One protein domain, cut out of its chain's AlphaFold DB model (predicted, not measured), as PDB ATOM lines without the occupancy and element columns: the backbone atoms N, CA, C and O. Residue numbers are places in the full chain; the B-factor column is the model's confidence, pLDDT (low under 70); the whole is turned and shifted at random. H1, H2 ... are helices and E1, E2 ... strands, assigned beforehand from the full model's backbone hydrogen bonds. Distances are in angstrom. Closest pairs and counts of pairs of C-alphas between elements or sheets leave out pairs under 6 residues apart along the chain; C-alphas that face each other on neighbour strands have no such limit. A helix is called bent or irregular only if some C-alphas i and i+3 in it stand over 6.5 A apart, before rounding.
ATOM      1  N   HIS A  59     254.674 217.467 222.169       95.25
ATOM      2  CA  HIS A  59     254.829 217.036 220.777       95.25
ATOM      3  C   HIS A  59     255.482 218.100 219.882       95.25
ATOM      4  O   HIS A  59     255.294 218.087 218.665       95.25
ATOM      5  N   SER A  60     256.260 219.028 220.454       93.31
ATOM      6  CA  SER A  60     256.930 220.087 219.684       93.31
ATOM      7  C   SER A  60     257.857 219.532 218.603       93.31
ATOM      8  O   SER A  60     257.899 220.065 217.493       93.31
ATOM      9  N   ASP A  61     258.557 218.438 218.905       93.94
ATOM     10  CA  ASP A  61     259.459 217.784 217.958       93.94
ATOM     11  C   ASP A  61     258.688 217.149 216.804       93.94
ATOM     12  O   ASP A  61     259.084 217.295 215.650       93.94
ATOM     13  N   ALA A  62     257.530 216.546 217.087       92.06
ATOM     14  CA  ALA A  62     256.690 215.968 216.048       92.06
ATOM     15  C   ALA A  62     256.138 217.035 215.092       92.06
ATOM     16  O   ALA A  62     256.164 216.858 213.875       92.06
ATOM     17  N   ILE A  63     255.720 218.184 215.636       91.62
ATOM     18  CA  ILE A  63     255.304 219.344 214.836       91.62
ATOM     19  C   ILE A  63     256.461 219.823 213.954       91.62
ATOM     20  O   ILE A  63     256.275 220.078 212.766       91.62
ATOM     21  N   ARG A  64     257.673 219.929 214.510       92.62
ATOM     22  CA  ARG A  64     258.855 220.340 213.746       92.62
ATOM     23  C   ARG A  64     259.168 219.356 212.618       92.62
ATOM     24  O   ARG A  64     259.398 219.795 211.493       92.62
ATOM     25  N   SER A  65     259.165 218.057 212.899       91.62
ATOM     26  CA  SER A  65     259.395 217.012 211.898       91.62
ATOM     27  C   SER A  65     258.336 217.029 210.800       91.62
ATOM     28  O   SER A  65     258.694 216.975 209.627       91.62
ATOM     29  N   HIS A  66     257.061 217.222 211.145       90.12
ATOM     30  CA  HIS A  66     255.980 217.403 210.171       90.12
ATOM     31  C   HIS A  66     256.231 218.592 209.235       90.12
ATOM     32  O   HIS A  66     256.133 218.464 208.015       90.12
ATOM     33  N   LEU A  67     256.627 219.744 209.784       89.56
ATOM     34  CA  LEU A  67     256.959 220.923 208.977       89.56
ATOM     35  C   LEU A  67     258.164 220.673 208.056       89.56
ATOM     36  O   LEU A  67     258.178 221.151 206.921       89.56
ATOM     37  N   ILE A  68     259.158 219.902 208.512       91.31
ATOM     38  CA  ILE A  68     260.297 219.480 207.682       91.31
ATOM     39  C   ILE A  68     259.819 218.593 206.532       91.31
ATOM     40  O   ILE A  68     260.211 218.836 205.391       91.31
ATOM     41  N   VAL A  69     258.969 217.598 206.807       89.81
ATOM     42  CA  VAL A  69     258.409 216.711 205.777       89.81
ATOM     43  C   VAL A  69     257.646 217.522 204.738       89.81
ATOM     44  O   VAL A  69     257.928 217.390 203.549       89.81
ATOM     45  N   GLN A  70     256.748 218.413 205.164       87.69
ATOM     46  CA  GLN A  70     255.989 219.259 204.244       87.69
ATOM     47  C   GLN A  70     256.890 220.139 203.383       87.69
ATOM     48  O   GLN A  70     256.694 220.217 202.171       87.69
ATOM     49  N   TYR A  71     257.891 220.780 203.988       89.38
ATOM     50  CA  TYR A  71     258.846 221.599 203.252       89.38
ATOM     51  C   TYR A  71     259.604 220.774 202.206       89.38
ATOM     52  O   TYR A  71     259.617 221.134 201.029       89.38
ATOM     53  N   CYS A  72     260.200 219.651 202.616       90.56
ATOM     54  CA  CYS A  72     260.972 218.791 201.723       90.56
ATOM     55  C   CYS A  72     260.105 218.202 200.609       90.56
ATOM     56  O   CYS A  72     260.545 218.150 199.464       90.56
ATOM     57  N   LEU A  73     258.874 217.794 200.919       87.31
ATOM     58  CA  LEU A  73     257.963 217.226 199.936       87.31
ATOM     59  C   LEU A  73     257.498 218.278 198.927       87.31
ATOM     60  O   LEU A  73     257.492 218.000 197.732       87.31
ATOM     61  N   ASN A  74     257.131 219.479 199.378       86.56
ATOM     62  CA  ASN A  74     256.723 220.560 198.481       86.56
ATOM     63  C   ASN A  74     257.877 220.984 197.575       86.56
ATOM     64  O   ASN A  74     257.698 221.084 196.365       86.56
ATOM     65  N   ARG A  75     259.079 221.129 198.141       89.31
ATOM     66  CA  ARG A  75     260.284 221.446 197.375       89.31
ATOM     67  C   ARG A  75     260.600 220.368 196.339       89.31
ATOM     68  O   ARG A  75     260.828 220.678 195.176       89.31
ATOM     69  N   TRP A  76     260.543 219.097 196.733       88.12
ATOM     70  CA  TRP A  76     260.738 217.986 195.803       88.12
ATOM     71  C   TRP A  76     259.673 217.979 194.695       88.12
ATOM     72  O   TRP A  76     259.993 217.730 193.534       88.12
ATOM     73  N   LYS A  77     258.414 218.299 195.024       85.12
ATOM     74  CA  LYS A  77     257.335 218.395 194.033       85.12
ATOM     75  C   LYS A  77     257.556 219.529 193.029       85.12
ATOM     76  O   LYS A  77     257.232 219.358 191.858       85.12
ATOM     77  N   GLU A  78     258.110 220.657 193.463       85.38
ATOM     78  CA  GLU A  78     258.486 221.766 192.578       85.38
ATOM     79  C   GLU A  78     259.604 221.363 191.608       85.38
ATOM     80  O   GLU A  78     259.494 221.631 190.411       85.38
ATOM     81  N   ASP A  79     260.637 220.685 192.115       85.56
ATOM     82  CA  ASP A  79     261.834 220.344 191.339       85.56
ATOM     83  C   ASP A  79     261.605 219.147 190.393       85.56
ATOM     84  O   ASP A  79     262.074 219.140 189.256       85.56
ATOM     85  N   GLN A  80     260.894 218.111 190.856       80.06
ATOM     86  CA  GLN A  80     260.774 216.817 190.165       80.06
ATOM     87  C   GLN A  80     259.347 216.257 190.110       80.06
ATOM     88  O   GLN A  80     259.113 215.245 189.448       80.06
ATOM     89  N   GLY A  81     258.372 216.890 190.765       74.31
ATOM     90  CA  GLY A  81     257.041 216.325 190.998       74.31
ATOM     91  C   GLY A  81     256.087 216.388 189.817       74.31
ATOM     92  O   GLY A  81     254.995 216.934 189.945       74.31
ATOM     93  N   HIS A  82     256.454 215.807 188.680       86.31
ATOM     94  CA  HIS A  82     255.541 215.587 187.567       86.31
ATOM     95  C   HIS A  82     255.365 214.096 187.298       86.31
ATOM     96  O   HIS A  82     256.265 213.278 187.468       86.31
ATOM     97  N   CYS A  83     254.165 213.734 186.870       89.38
ATOM     98  CA  CYS A  83     253.864 212.382 186.452       89.38
ATOM     99  C   CYS A  83     254.509 212.099 185.089       89.38
ATOM    100  O   CYS A  83     254.198 212.780 184.114       89.38
ATOM    101  N   SER A  84     255.326 211.050 184.987       89.25
ATOM    102  CA  SER A  84     255.963 210.641 183.728       89.25
ATOM    103  C   SER A  84     254.960 210.191 182.660       89.25
ATOM    104  O   SER A  84     255.240 210.305 181.472       89.25
ATOM    105  N   LYS A  85     253.774 209.711 183.063       91.81
ATOM    106  CA  LYS A  85     252.728 209.259 182.129       91.81
ATOM    107  C   LYS A  85     251.833 210.381 181.606       91.81
ATOM    108  O   LYS A  85     251.535 210.403 180.420       91.81
ATOM    109  N   CYS A  86     251.324 211.249 182.482       91.81
ATOM    110  CA  CYS A  86     250.322 212.257 182.105       91.81
ATOM    111  C   CYS A  86     250.782 213.709 182.282       91.81
ATOM    112  O   CYS A  86     249.979 214.617 182.097       91.81
ATOM    113  N   GLY A  87     252.027 213.945 182.705       88.12
ATOM    114  CA  GLY A  87     252.590 215.284 182.915       88.12
ATOM    115  C   GLY A  87     251.994 216.070 184.088       88.12
ATOM    116  O   GLY A  87     252.470 217.159 184.401       88.12
ATOM    117  N   SER A  88     250.967 215.542 184.761       87.56
ATOM    118  CA  SER A  88     250.327 216.209 185.896       87.56
ATOM    119  C   SER A  88     251.312 216.419 187.044       87.56
ATOM    120  O   SER A  88     252.023 215.489 187.427       87.56
ATOM    121  N   ARG A  89     251.300 217.619 187.631       84.44
ATOM    122  CA  ARG A  89     252.073 217.960 188.839       84.44
ATOM    123  C   ARG A  89     251.372 217.571 190.142       84.44
ATOM    124  O   ARG A  89     251.909 217.739 191.232       84.44
ATOM    125  N   ASN A  90     250.162 217.027 190.033       83.25
ATOM    126  CA  ASN A  90     249.366 216.629 191.184       83.25
ATOM    127  C   ASN A  90     249.772 215.215 191.617       83.25
ATOM    128  O   ASN A  90     249.124 214.220 191.277       83.25
ATOM    129  N   LEU A  91     250.901 215.142 192.323       84.06
ATOM    130  CA  LEU A  91     251.339 213.956 193.051       84.06
ATOM    131  C   LEU A  91     250.925 214.094 194.518       84.06
ATOM    132  O   LEU A  91     251.274 215.064 195.196       84.06
ATOM    133  N   GLU A  92     250.191 213.111 195.008       85.56
ATOM    134  CA  GLU A  92     249.764 212.986 196.398       85.56
ATOM    135  C   GLU A  92     250.641 211.956 197.093       85.56
ATOM    136  O   GLU A  92     251.116 211.010 196.469       85.56
ATOM    137  N   LEU A  93     250.882 212.139 198.385       84.12
ATOM    138  CA  LEU A  93     251.520 211.099 199.177       84.12
ATOM    139  C   LEU A  93     250.454 210.058 199.534       84.12
ATOM    140  O   LEU A  93     249.346 210.411 199.923       84.12
ATOM    141  N   TRP A  94     250.757 208.789 199.279       83.00
ATOM    142  CA  TRP A  94     249.797 207.689 199.352       83.00
ATOM    143  C   TRP A  94     250.074 206.757 200.529       83.00
ATOM    144  O   TRP A  94     249.161 206.437 201.286       83.00
ATOM    145  N   ASP A  95     251.322 206.314 200.688       82.19
ATOM    146  CA  ASP A  95     251.721 205.445 201.797       82.19
ATOM    147  C   ASP A  95     253.197 205.656 202.152       82.19
ATOM    148  O   ASP A  95     253.979 206.200 201.364       82.19
ATOM    149  N   HIS A  96     253.574 205.185 203.337       84.62
ATOM    150  CA  HIS A  96     254.966 204.994 203.714       84.62
ATOM    151  C   HIS A  96     255.113 203.683 204.490       84.62
ATOM    152  O   HIS A  96     254.328 203.405 205.395       84.62
ATOM    153  N   ARG A  97     256.109 202.872 204.134       80.69
ATOM    154  CA  ARG A  97     256.463 201.634 204.849       80.69
ATOM    155  C   ARG A  97     257.940 201.357 204.672       80.69
ATOM    156  O   ARG A  97     258.434 201.545 203.571       80.69
ATOM    157  N   ASP A  98     258.619 200.901 205.720       77.88
ATOM    158  CA  ASP A  98     259.966 200.318 205.624       77.88
ATOM    159  C   ASP A  98     260.954 201.144 204.770       77.88
ATOM    160  O   ASP A  98     261.607 200.625 203.869       77.88
ATOM    161  N   ASN A  99     261.042 202.456 205.027       83.44
ATOM    162  CA  ASN A  99     261.880 203.411 204.276       83.44
ATOM    163  C   ASN A  99     261.500 203.613 202.795       83.44
ATOM    164  O   ASN A  99     262.307 204.078 201.988       83.44
ATOM    165  N   LEU A 100     260.253 203.316 202.437       90.50
ATOM    166  CA  LEU A 100     259.664 203.610 201.137       90.50
ATOM    167  C   LEU A 100     258.608 204.696 201.269       90.50
ATOM    168  O   LEU A 100     257.749 204.652 202.150       90.50
ATOM    169  N   LEU A 101     258.660 205.647 200.345       90.50
ATOM    170  CA  LEU A 101     257.678 206.705 200.179       90.50
ATOM    171  C   LEU A 101     256.896 206.431 198.895       90.50
ATOM    172  O   LEU A 101     257.477 206.395 197.810       90.50
ATOM    173  N   VAL A 102     255.585 206.240 199.001       90.06
ATOM    174  CA  VAL A 102     254.727 205.976 197.843       90.06
ATOM    175  C   VAL A 102     253.960 207.241 197.503       90.06
ATOM    176  O   VAL A 102     253.110 207.675 198.272       90.06
ATOM    177  N   LEU A 103     254.225 207.817 196.336       89.00
ATOM    178  CA  LEU A 103     253.448 208.927 195.789       89.00
ATOM    179  C   LEU A 103     252.492 208.415 194.718       89.00
ATOM    180  O   LEU A 103     252.863 207.567 193.917       89.00
ATOM    181  N   ARG A 104     251.277 208.951 194.645       89.12
ATOM    182  CA  ARG A 104     250.287 208.600 193.628       89.12
ATOM    183  C   ARG A 104     249.898 209.823 192.817       89.12
ATOM    184  O   ARG A 104     249.595 210.876 193.363       89.12
ATOM    185  N   CYS A 105     249.874 209.690 191.496       88.81
ATOM    186  CA  CYS A 105     249.338 210.737 190.632       88.81
ATOM    187  C   CYS A 105     247.810 210.773 190.730       88.81
ATOM    188  O   CYS A 105     247.158 209.760 190.478       88.81
ATOM    189  N   SER A 106     247.221 211.933 191.010       86.31
ATOM    190  CA  SER A 106     245.760 212.057 191.108       86.31
ATOM    191  C   SER A 106     245.052 211.880 189.760       86.31
ATOM    192  O   SER A 106     243.961 211.318 189.704       86.31
ATOM    193  N   GLY A 107     245.704 212.272 188.659       87.06
ATOM    194  CA  GLY A 107     245.147 212.179 187.306       87.06
ATOM    195  C   GLY A 107     245.127 210.757 186.738       87.06
ATOM    196  O   GLY A 107     244.076 210.253 186.360       87.06
ATOM    197  N   CYS A 108     246.286 210.092 186.668       91.06
ATOM    198  CA  CYS A 108     246.399 208.757 186.048       91.06
ATOM    199  C   CYS A 108     246.552 207.603 187.048       91.06
ATOM    200  O   CYS A 108     246.719 206.458 186.629       91.06
ATOM    201  N   ARG A 109     246.517 207.897 188.355       89.88
ATOM    202  CA  ARG A 109     246.534 206.924 189.459       89.88
ATOM    203  C   ARG A 109     247.771 206.021 189.550       89.88
ATOM    204  O   ARG A 109     247.746 205.092 190.353       89.88
ATOM    205  N   ILE A 110     248.838 206.315 188.802       91.06
ATOM    206  CA  ILE A 110     250.137 205.629 188.896       91.06
ATOM    207  C   ILE A 110     250.821 205.933 190.224       91.06
ATOM    208  O   ILE A 110     250.814 207.083 190.672       91.06
ATOM    209  N   ASN A 111     251.448 204.901 190.789       91.19
ATOM    210  CA  ASN A 111     252.263 204.980 191.991       91.19
ATOM    211  C   ASN A 111     253.751 205.117 191.634       91.19
ATOM    212  O   ASN A 111     254.252 204.419 190.755       91.19
ATOM    213  N   TYR A 112     254.446 205.981 192.361       89.88
ATOM    214  CA  TYR A 112     255.884 206.195 192.326       89.88
ATOM    215  C   TYR A 112     256.449 205.805 193.682       89.88
ATOM    216  O   TYR A 112     256.027 206.339 194.707       89.88
ATOM    217  N   THR A 113     257.392 204.875 193.689       92.19
ATOM    218  CA  THR A 113     258.078 204.430 194.902       92.19
ATOM    219  C   THR A 113     259.431 205.109 194.991       92.19
ATOM    220  O   THR A 113     260.279 204.925 194.118       92.19
ATOM    221  N   LEU A 114     259.626 205.894 196.044       91.44
ATOM    222  CA  LEU A 114     260.866 206.603 196.323       91.44
ATOM    223  C   LEU A 114     261.530 206.001 197.562       91.44
ATOM    224  O   LEU A 114     260.860 205.625 198.522       91.44
ATOM    225  N   THR A 115     262.852 205.915 197.519       93.12
ATOM    226  CA  THR A 115     263.705 205.404 198.601       93.12
ATOM    227  C   THR A 115     264.636 206.515 199.070       93.12
ATOM    228  O   THR A 115     264.736 207.566 198.434       93.12
ATOM    229  N   GLU A 116     265.390 206.286 200.141       91.25
ATOM    230  CA  GLU A 116     266.457 207.203 200.561       91.25
ATOM    231  C   GLU A 116     267.480 207.501 199.446       91.25
ATOM    232  O   GLU A 116     267.998 208.613 199.355       91.25
ATOM    233  N   HIS A 117     267.707 206.550 198.532       92.44
ATOM    234  CA  HIS A 117     268.605 206.716 197.388       92.44
ATOM    235  C   HIS A 117     268.023 207.597 196.276       92.44
ATOM    236  O   HIS A 117     268.758 208.034 195.394       92.44
ATOM    237  N   SER A 118     266.722 207.901 196.314       90.44
ATOM    238  CA  SER A 118     266.081 208.815 195.362       90.44
ATOM    239  C   SER A 118     266.503 210.276 195.562       90.44
ATOM    240  O   SER A 118     266.231 211.112 194.702       90.44
ATOM    241  N   GLY A 119     267.172 210.600 196.673       90.75
ATOM    242  CA  GLY A 119     267.816 211.891 196.882       90.75
ATOM    243  C   GLY A 119     267.768 212.371 198.334       90.75
ATOM    244  O   GLY A 119     266.991 211.863 199.145       90.75
ATOM    245  N   PRO A 120     268.548 213.415 198.669       91.50
ATOM    246  CA  PRO A 120     268.693 213.888 200.046       91.50
ATOM    247  C   PRO A 120     267.380 214.410 200.648       91.50
ATOM    248  O   PRO A 120     267.154 214.275 201.849       91.50
ATOM    249  N   MET A 121     266.484 214.978 199.829       91.44
ATOM    250  CA  MET A 121     265.161 215.406 200.300       91.44
ATOM    251  C   MET A 121     264.276 214.214 200.672       91.44
ATOM    252  O   MET A 121     263.619 214.263 201.707       91.44
ATOM    253  N   ILE A 122     264.290 213.138 199.877       91.56
ATOM    254  CA  ILE A 122     263.496 211.935 200.158       91.56
ATOM    255  C   ILE A 122     264.015 211.229 201.406       91.56
ATOM    256  O   ILE A 122     263.221 210.897 202.281       91.56
ATOM    257  N   ALA A 123     265.335 211.085 201.547       92.12
ATOM    258  CA  ALA A 123     265.941 210.548 202.764       92.12
ATOM    259  C   ALA A 123     265.493 211.331 204.014       92.12
ATOM    260  O   ALA A 123     265.090 210.746 205.019       92.12
ATOM    261  N   LYS A 124     265.471 212.669 203.931       92.06
ATOM    262  CA  LYS A 124     265.029 213.529 205.036       92.06
ATOM    263  C   LYS A 124     263.533 213.405 205.337       92.06
ATOM    264  O   LYS A 124     263.158 213.467 206.508       92.06
ATOM    265  N   ILE A 125     262.695 213.216 204.315       90.81
ATOM    266  CA  ILE A 125     261.266 212.919 204.491       90.81
ATOM    267  C   ILE A 125     261.110 211.600 205.244       90.81
ATOM    268  O   ILE A 125     260.489 211.580 206.300       90.81
ATOM    269  N   LEU A 126     261.730 210.525 204.753       91.06
ATOM    270  CA  LEU A 126     261.642 209.191 205.350       91.06
ATOM    271  C   LEU A 126     262.108 209.172 206.810       91.06
ATOM    272  O   LEU A 126     261.452 208.569 207.654       91.06
ATOM    273  N   GLN A 127     263.173 209.905 207.139       91.88
ATOM    274  CA  GLN A 127     263.663 210.025 208.513       91.88
ATOM    275  C   GLN A 127     262.657 210.707 209.461       91.88
ATOM    276  O   GLN A 127     262.612 210.391 210.647       91.88
ATOM    277  N   ASN A 128     261.868 211.662 208.961       90.19
ATOM    278  CA  ASN A 128     260.931 212.452 209.768       90.19
ATOM    279  C   ASN A 128     259.483 211.944 209.694       90.19
ATOM    280  O   ASN A 128     258.633 212.414 210.447       90.19
ATOM    281  N   MET A 129     259.206 210.967 208.831       85.69
ATOM    282  CA  MET A 129     257.877 210.402 208.602       85.69
ATOM    283  C   MET A 129     257.181 209.822 209.841       85.69
ATOM    284  O   MET A 129     255.997 210.103 210.028       85.69
ATOM    285  N   PRO A 130     257.857 209.073 210.738       83.38
ATOM    286  CA  PRO A 130     257.192 208.512 211.918       83.38
ATOM    287  C   PRO A 130     256.525 209.571 212.810       83.38
ATOM    288  O   PRO A 130     255.505 209.308 213.446       83.38
ATOM    289  N   ALA A 131     257.072 210.788 212.832       83.56
ATOM    290  CA  ALA A 131     256.528 211.902 213.595       83.56
ATOM    291  C   ALA A 131     255.254 212.512 212.977       83.56
ATOM    292  O   ALA A 131     254.450 213.102 213.701       83.56
ATOM    293  N   GLU A 132     255.032 212.346 211.669       83.44
ATOM    294  CA  GLU A 132     253.824 212.829 210.990       83.44
ATOM    295  C   GLU A 132     252.570 212.134 211.539       83.44
ATOM    296  O   GLU A 132     251.540 212.782 211.734       83.44
ATOM    297  N   TYR A 133     252.677 210.853 211.914       83.06
ATOM    298  CA  TYR A 133     251.566 210.109 212.514       83.06
ATOM    299  C   TYR A 133     251.030 210.774 213.787       83.06
ATOM    300  O   TYR A 133     249.819 210.822 213.975       83.06
ATOM    301  N   VAL A 134     251.905 211.339 214.627       88.00
ATOM    302  CA  VAL A 134     251.522 212.020 215.879       88.00
ATOM    303  C   VAL A 134     250.711 213.288 215.601       88.00
ATOM    304  O   VAL A 134     249.743 213.590 216.298       88.00
ATOM    305  N   VAL A 135     251.091 214.049 214.572       88.31
ATOM    306  CA  VAL A 135     250.378 215.277 214.196       88.31
ATOM    307  C   VAL A 135     249.037 214.936 213.548       88.31
ATOM    308  O   VAL A 135     248.020 215.555 213.871       88.31
ATOM    309  N   VAL A 136     249.013 213.920 212.682       83.88
ATOM    310  CA  VAL A 136     247.791 213.448 212.017       83.88
ATOM    311  C   VAL A 136     246.812 212.832 213.020       83.88
ATOM    312  O   VAL A 136     245.621 213.140 212.959       83.88
ATOM    313  N   SER A 137     247.280 212.018 213.973       85.50
ATOM    314  CA  SER A 137     246.438 211.462 215.038       85.50
ATOM    315  C   SER A 137     245.899 212.565 215.947       85.50
ATOM    316  O   SER A 137     244.692 212.623 216.177       85.50
ATOM    317  N   GLY A 138     246.743 213.523 216.347       88.00
ATOM    318  CA  GLY A 138     246.321 214.690 217.120       88.00
ATOM    319  C   GLY A 138     245.240 215.513 216.410       88.00
ATOM    320  O   GLY A 138     244.260 215.920 217.037       88.00
ATOM    321  N   LEU A 139     245.368 215.711 215.094       87.50
ATOM    322  CA  LEU A 139     244.369 216.399 214.273       87.50
ATOM    323  C   LEU A 139     243.074 215.586 214.110       87.50
ATOM    324  O   LEU A 139     241.996 216.180 214.051       87.50
ATOM    325  N   ARG A 140     243.156 214.248 214.061       84.12
ATOM    326  CA  ARG A 140     241.992 213.347 214.015       84.12
ATOM    327  C   ARG A 140     241.210 213.391 215.323       84.12
ATOM    328  O   ARG A 140     240.010 213.645 215.296       84.12
ATOM    329  N   GLU A 141     241.887 213.153 216.440       88.12
ATOM    330  CA  GLU A 141     241.276 213.055 217.769       88.12
ATOM    331  C   GLU A 141     240.672 214.387 218.220       88.12
ATOM    332  O   GLU A 141     239.614 214.408 218.838       88.12
ATOM    333  N   ASN A 142     241.301 215.507 217.853       88.88
ATOM    334  CA  ASN A 142     240.920 216.836 218.331       88.88
ATOM    335  C   ASN A 142     240.305 217.709 217.224       88.88
ATOM    336  O   ASN A 142     240.379 218.935 217.305       88.88
ATOM    337  N   ARG A 143     239.726 217.101 216.172       84.88
ATOM    338  CA  ARG A 143     239.284 217.770 214.926       84.88
ATOM    339  C   ARG A 143     238.433 219.025 215.153       84.88
ATOM    340  O   ARG A 143     238.579 219.991 214.403       84.88
ATOM    341  N   TYR A 144     237.543 218.987 216.142       86.12
ATOM    342  CA  TYR A 144     236.571 220.049 216.430       86.12
ATOM    343  C   TYR A 144     236.979 220.954 217.601       86.12
ATOM    344  O   TYR A 144     236.299 221.936 217.881       86.12
ATOM    345  N   ASP A 145     238.105 220.658 218.253       90.19
ATOM    346  CA  ASP A 145     238.574 221.392 219.422       90.19
ATOM    347  C   ASP A 145     239.617 222.454 219.051       90.19
ATOM    348  O   ASP A 145     240.199 222.474 217.960       90.19
ATOM    349  N   LEU A 146     239.919 223.337 220.008       91.06
ATOM    350  CA  LEU A 146     240.933 224.387 219.852       91.06
ATOM    351  C   LEU A 146     242.306 223.854 219.413       91.06
ATOM    352  O   LEU A 146     243.042 224.567 218.725       91.06
ATOM    353  N   LEU A 147     242.668 222.633 219.819       92.19
ATOM    354  CA  LEU A 147     243.912 221.994 219.398       92.19
ATOM    355  C   LEU A 147     243.879 221.629 217.911       92.19
ATOM    356  O   LEU A 147     244.760 222.077 217.180       92.19
ATOM    357  N   GLY A 148     242.867 220.895 217.437       90.38
ATOM    358  CA  GLY A 148     242.773 220.527 216.021       90.38
ATOM    359  C   GLY A 148     242.662 221.745 215.109       90.38
ATOM    360  O   GLY A 148     243.320 221.795 214.071       90.38
ATOM    361  N   HIS A 149     241.935 222.788 215.528       90.00
ATOM    362  CA  HIS A 149     241.905 224.063 214.808       90.00
ATOM    363  C   HIS A 149     243.282 224.724 214.703       90.00
ATOM    364  O   HIS A 149     243.635 225.248 213.643       90.00
ATOM    365  N   HIS A 150     244.068 224.699 215.783       91.44
ATOM    366  CA  HIS A 150     245.428 225.224 215.772       91.44
ATOM    367  C   HIS A 150     246.339 224.396 214.860       91.44
ATOM    368  O   HIS A 150     247.011 224.969 214.005       91.44
ATOM    369  N   LEU A 151     246.310 223.066 214.977       89.69
ATOM    370  CA  LEU A 151     247.102 222.167 214.137       89.69
ATOM    371  C   LEU A 151     246.772 222.349 212.655       89.69
ATOM    372  O   LEU A 151     247.680 222.539 211.858       89.69
ATOM    373  N   ARG A 152     245.488 222.416 212.287       87.31
ATOM    374  CA  ARG A 152     245.063 222.646 210.897       87.31
ATOM    375  C   ARG A 152     245.572 223.974 210.331       87.31
ATOM    376  O   ARG A 152     245.864 224.066 209.144       87.31
ATOM    377  N   ARG A 153     245.656 225.017 211.164       88.25
ATOM    378  CA  ARG A 153     246.143 226.340 210.749       88.25
ATOM    379  C   ARG A 153     247.667 226.388 210.645       88.25
ATOM    380  O   ARG A 153     248.181 226.981 209.705       88.25
ATOM    381  N   SER A 154     248.372 225.805 211.610       85.12
ATOM    382  CA  SER A 154     249.831 225.902 211.721       85.12
ATOM    383  C   SER A 154     250.579 224.843 210.914       85.12
ATOM    384  O   SER A 154     251.671 225.113 210.433       85.12
ATOM    385  N   CYS A 155     249.996 223.657 210.757       80.38
ATOM    386  CA  CYS A 155     250.601 222.516 210.068       80.38
ATOM    387  C   CYS A 155     250.055 222.339 208.639       80.38
ATOM    388  O   CYS A 155     250.320 221.322 208.005       80.38
ATOM    389  N   GLY A 156     249.283 223.314 208.142       69.81
ATOM    390  CA  GLY A 156     248.707 223.321 206.798       69.81
ATOM    391  C   GLY A 156     247.724 222.174 206.523       69.81
ATOM    392  O   GLY A 156     247.417 221.364 207.406       69.81
ATOM    393  N   PRO A 157     247.205 222.076 205.288       60.56
ATOM    394  CA  PRO A 157     246.501 220.878 204.873       60.56
ATOM    395  C   PRO A 157     247.507 219.723 204.894       60.56
ATOM    396  O   PRO A 157     248.519 219.751 204.194       60.56
ATOM    397  N   CYS A 158     247.240 218.706 205.710       57.06
ATOM    398  CA  CYS A 158     247.940 217.426 205.647       57.06
ATOM    399  C   CYS A 158     247.491 216.704 204.363       57.06
ATOM    400  O   CYS A 158     246.825 215.675 204.414       57.06
ATOM    401  N   THR A 159     247.812 217.276 203.196       51.09
ATOM    402  CA  THR A 159     247.505 216.744 201.852       51.09
ATOM    403  C   THR A 159     248.169 215.392 201.589       51.09
ATOM    404  O   THR A 159     248.055 214.831 200.505       51.09
ATOM    405  N   THR A 160     248.900 214.885 202.574       52.44
ATOM    406  CA  THR A 160     249.797 213.753 202.485       52.44
ATOM    407  C   THR A 160     249.250 212.461 203.081       52.44
ATOM    408  O   THR A 160     249.667 211.395 202.654       52.44
ATOM    409  N   PHE A 161     248.300 212.526 204.017       50.88
ATOM    410  CA  PHE A 161     247.718 211.327 204.652       50.88
ATOM    411  C   PHE A 161     246.195 211.354 204.764       50.88
ATOM    412  O   PHE A 161     245.564 210.309 204.925       50.88
ATOM    413  N   VAL A 162     245.598 212.544 204.723       44.88
ATOM    414  CA  VAL A 162     244.246 212.757 205.240       44.88
ATOM    415  C   VAL A 162     243.170 212.179 204.327       44.88
ATOM    416  O   VAL A 162     242.159 211.747 204.846       44.88
ATOM    417  N   GLU A 163     243.345 212.058 203.014       44.44
ATOM    418  CA  GLU A 163     242.206 211.614 202.188       44.44
ATOM    419  C   GLU A 163     242.034 210.091 202.090       44.44
ATOM    420  O   GLU A 163     240.898 209.632 202.122       44.44
ATOM    421  N   ASN A 164     243.103 209.285 202.068       44.19
ATOM    422  CA  ASN A 164     242.958 207.837 201.811       44.19
ATOM    423  C   ASN A 164     242.875 206.949 203.056       44.19
ATOM    424  O   ASN A 164     242.373 205.839 202.964       44.19
ATOM    425  N   LYS A 165     243.331 207.405 204.231       43.09
ATOM    426  CA  LYS A 165     243.122 206.662 205.493       43.09
ATOM    427  C   LYS A 165     241.964 207.189 206.338       43.09
ATOM    428  O   LYS A 165     241.683 206.613 207.383       43.09
ATOM    429  N   LEU A 166     241.298 208.268 205.915       44.69
ATOM    430  CA  LEU A 166     240.069 208.747 206.561       44.69
ATOM    431  C   LEU A 166     238.787 208.159 205.956       44.69
ATOM    432  O   LEU A 166     237.739 208.313 206.573       44.69
ATOM    433  N   SER A 167     238.849 207.516 204.787       41.84
ATOM    434  CA  SER A 167     237.705 206.830 204.165       41.84
ATOM    435  C   SER A 167     237.557 205.369 204.592       41.84
ATOM    436  O   SER A 167     236.467 204.818 204.488       41.84
ATOM    437  N   ASP A 168     238.640 204.759 205.081       39.19
ATOM    438  CA  ASP A 168     238.741 203.305 205.274       39.19
ATOM    439  C   ASP A 168     238.645 202.877 206.757       39.19
ATOM    440  O   ASP A 168     238.888 201.714 207.082       39.19
ATOM    441  N   SER A 169     238.296 203.793 207.671       38.53
ATOM    442  CA  SER A 169     238.071 203.510 209.104       38.53
ATOM    443  C   SER A 169     236.900 204.296 209.662       38.53
ATOM    444  O   SER A 169     236.131 203.725 210.458       38.53
TER     445      SER A 169
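AT A GLANCE: This is residues 59 to 169 of the 169 residues of an uncharacterized protein of Robiginitalea sp. SC105 (UniProt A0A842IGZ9). A small three-strand sheet sits at one end of an elongated body, and two helices, H1 and the sharply bent H2, run on from it to the other end. Arm H2a packs side by side with H1 and grazes the sheet, while arm H2b turns across H1 and has H3 packed on it, far from the sheet. The printed part has 111 residues, in the order H1 E1 E2 E3 H2 H3; the antiparallel sheet has the order E1 E2 E3, and the class is mixed. It is compact, with a radius of gyration of the C-alphas of 14.0 A and spans of 42 by 28 by 24 A.

HOW THE PARTS SIT: E1, residues 91 to 97, E2, residues 100 to 105, and E3, residues 111 to 114, form a meander, each strand the antiparallel neighbour of the one before. N 94 and O 102 are 2.8 A apart in the hairpin E1 and E2, and N 103 and O 112 2.8 A in the hairpin E2 and E3, within hydrogen-bond range. H2, residues 120 to 141, was assigned as one helix by its hydrogen bonds but is bent: C-alphas 127 and 130 are 7.5 A apart, and its arms H2a, residues 120 to 127, and H2b, residues 130 to 141, stand at a steep tilt of 58 degrees. H2a only grazes the sheet, with residues 122 to 126. H1, residues 60 to 80, touches H2a at a shallow tilt of 34.6 degrees, only just short of steep, opposite ways; the closest C-alphas, of Val 69 and Ile 125, are 4.9 A apart. H1 touches H2b with residues 61 to 69 alone, only just about perpendicular at 71 degrees; the closest C-alphas are those of Ala 62 and Ala 131, 4.8 A. H3, residues 146 to 154, touches H2b at a steep tilt of 47 degrees, opposite ways, closest at C-alphas of Leu 139 and Gly 148, 4.8 A. Every O i to N i+4 pair is within hydrogen-bond range in H1, H2a and H3, and 6 of 8 in H2b.

IN THESE COORDINATES: H1 begins at C-alpha 60 (256.930, 220.087, 219.684) and is 29.9 A long. E1 measures 17.8 A, E2 16.4 A, E3 9.8 A, H2a 10.6 A, H2b 17.6 A and H3 12.1 A, ending at C-alpha 154 (249.831, 225.902, 211.721).

THE WHOLE: The C-alphas farthest apart, of Lys 85 and Leu 146, are 42.3 A apart. The printed part has no cut and no long link. Residues 155 to 169 hold no named element, and residues 156 to 169 have pLDDT under 70.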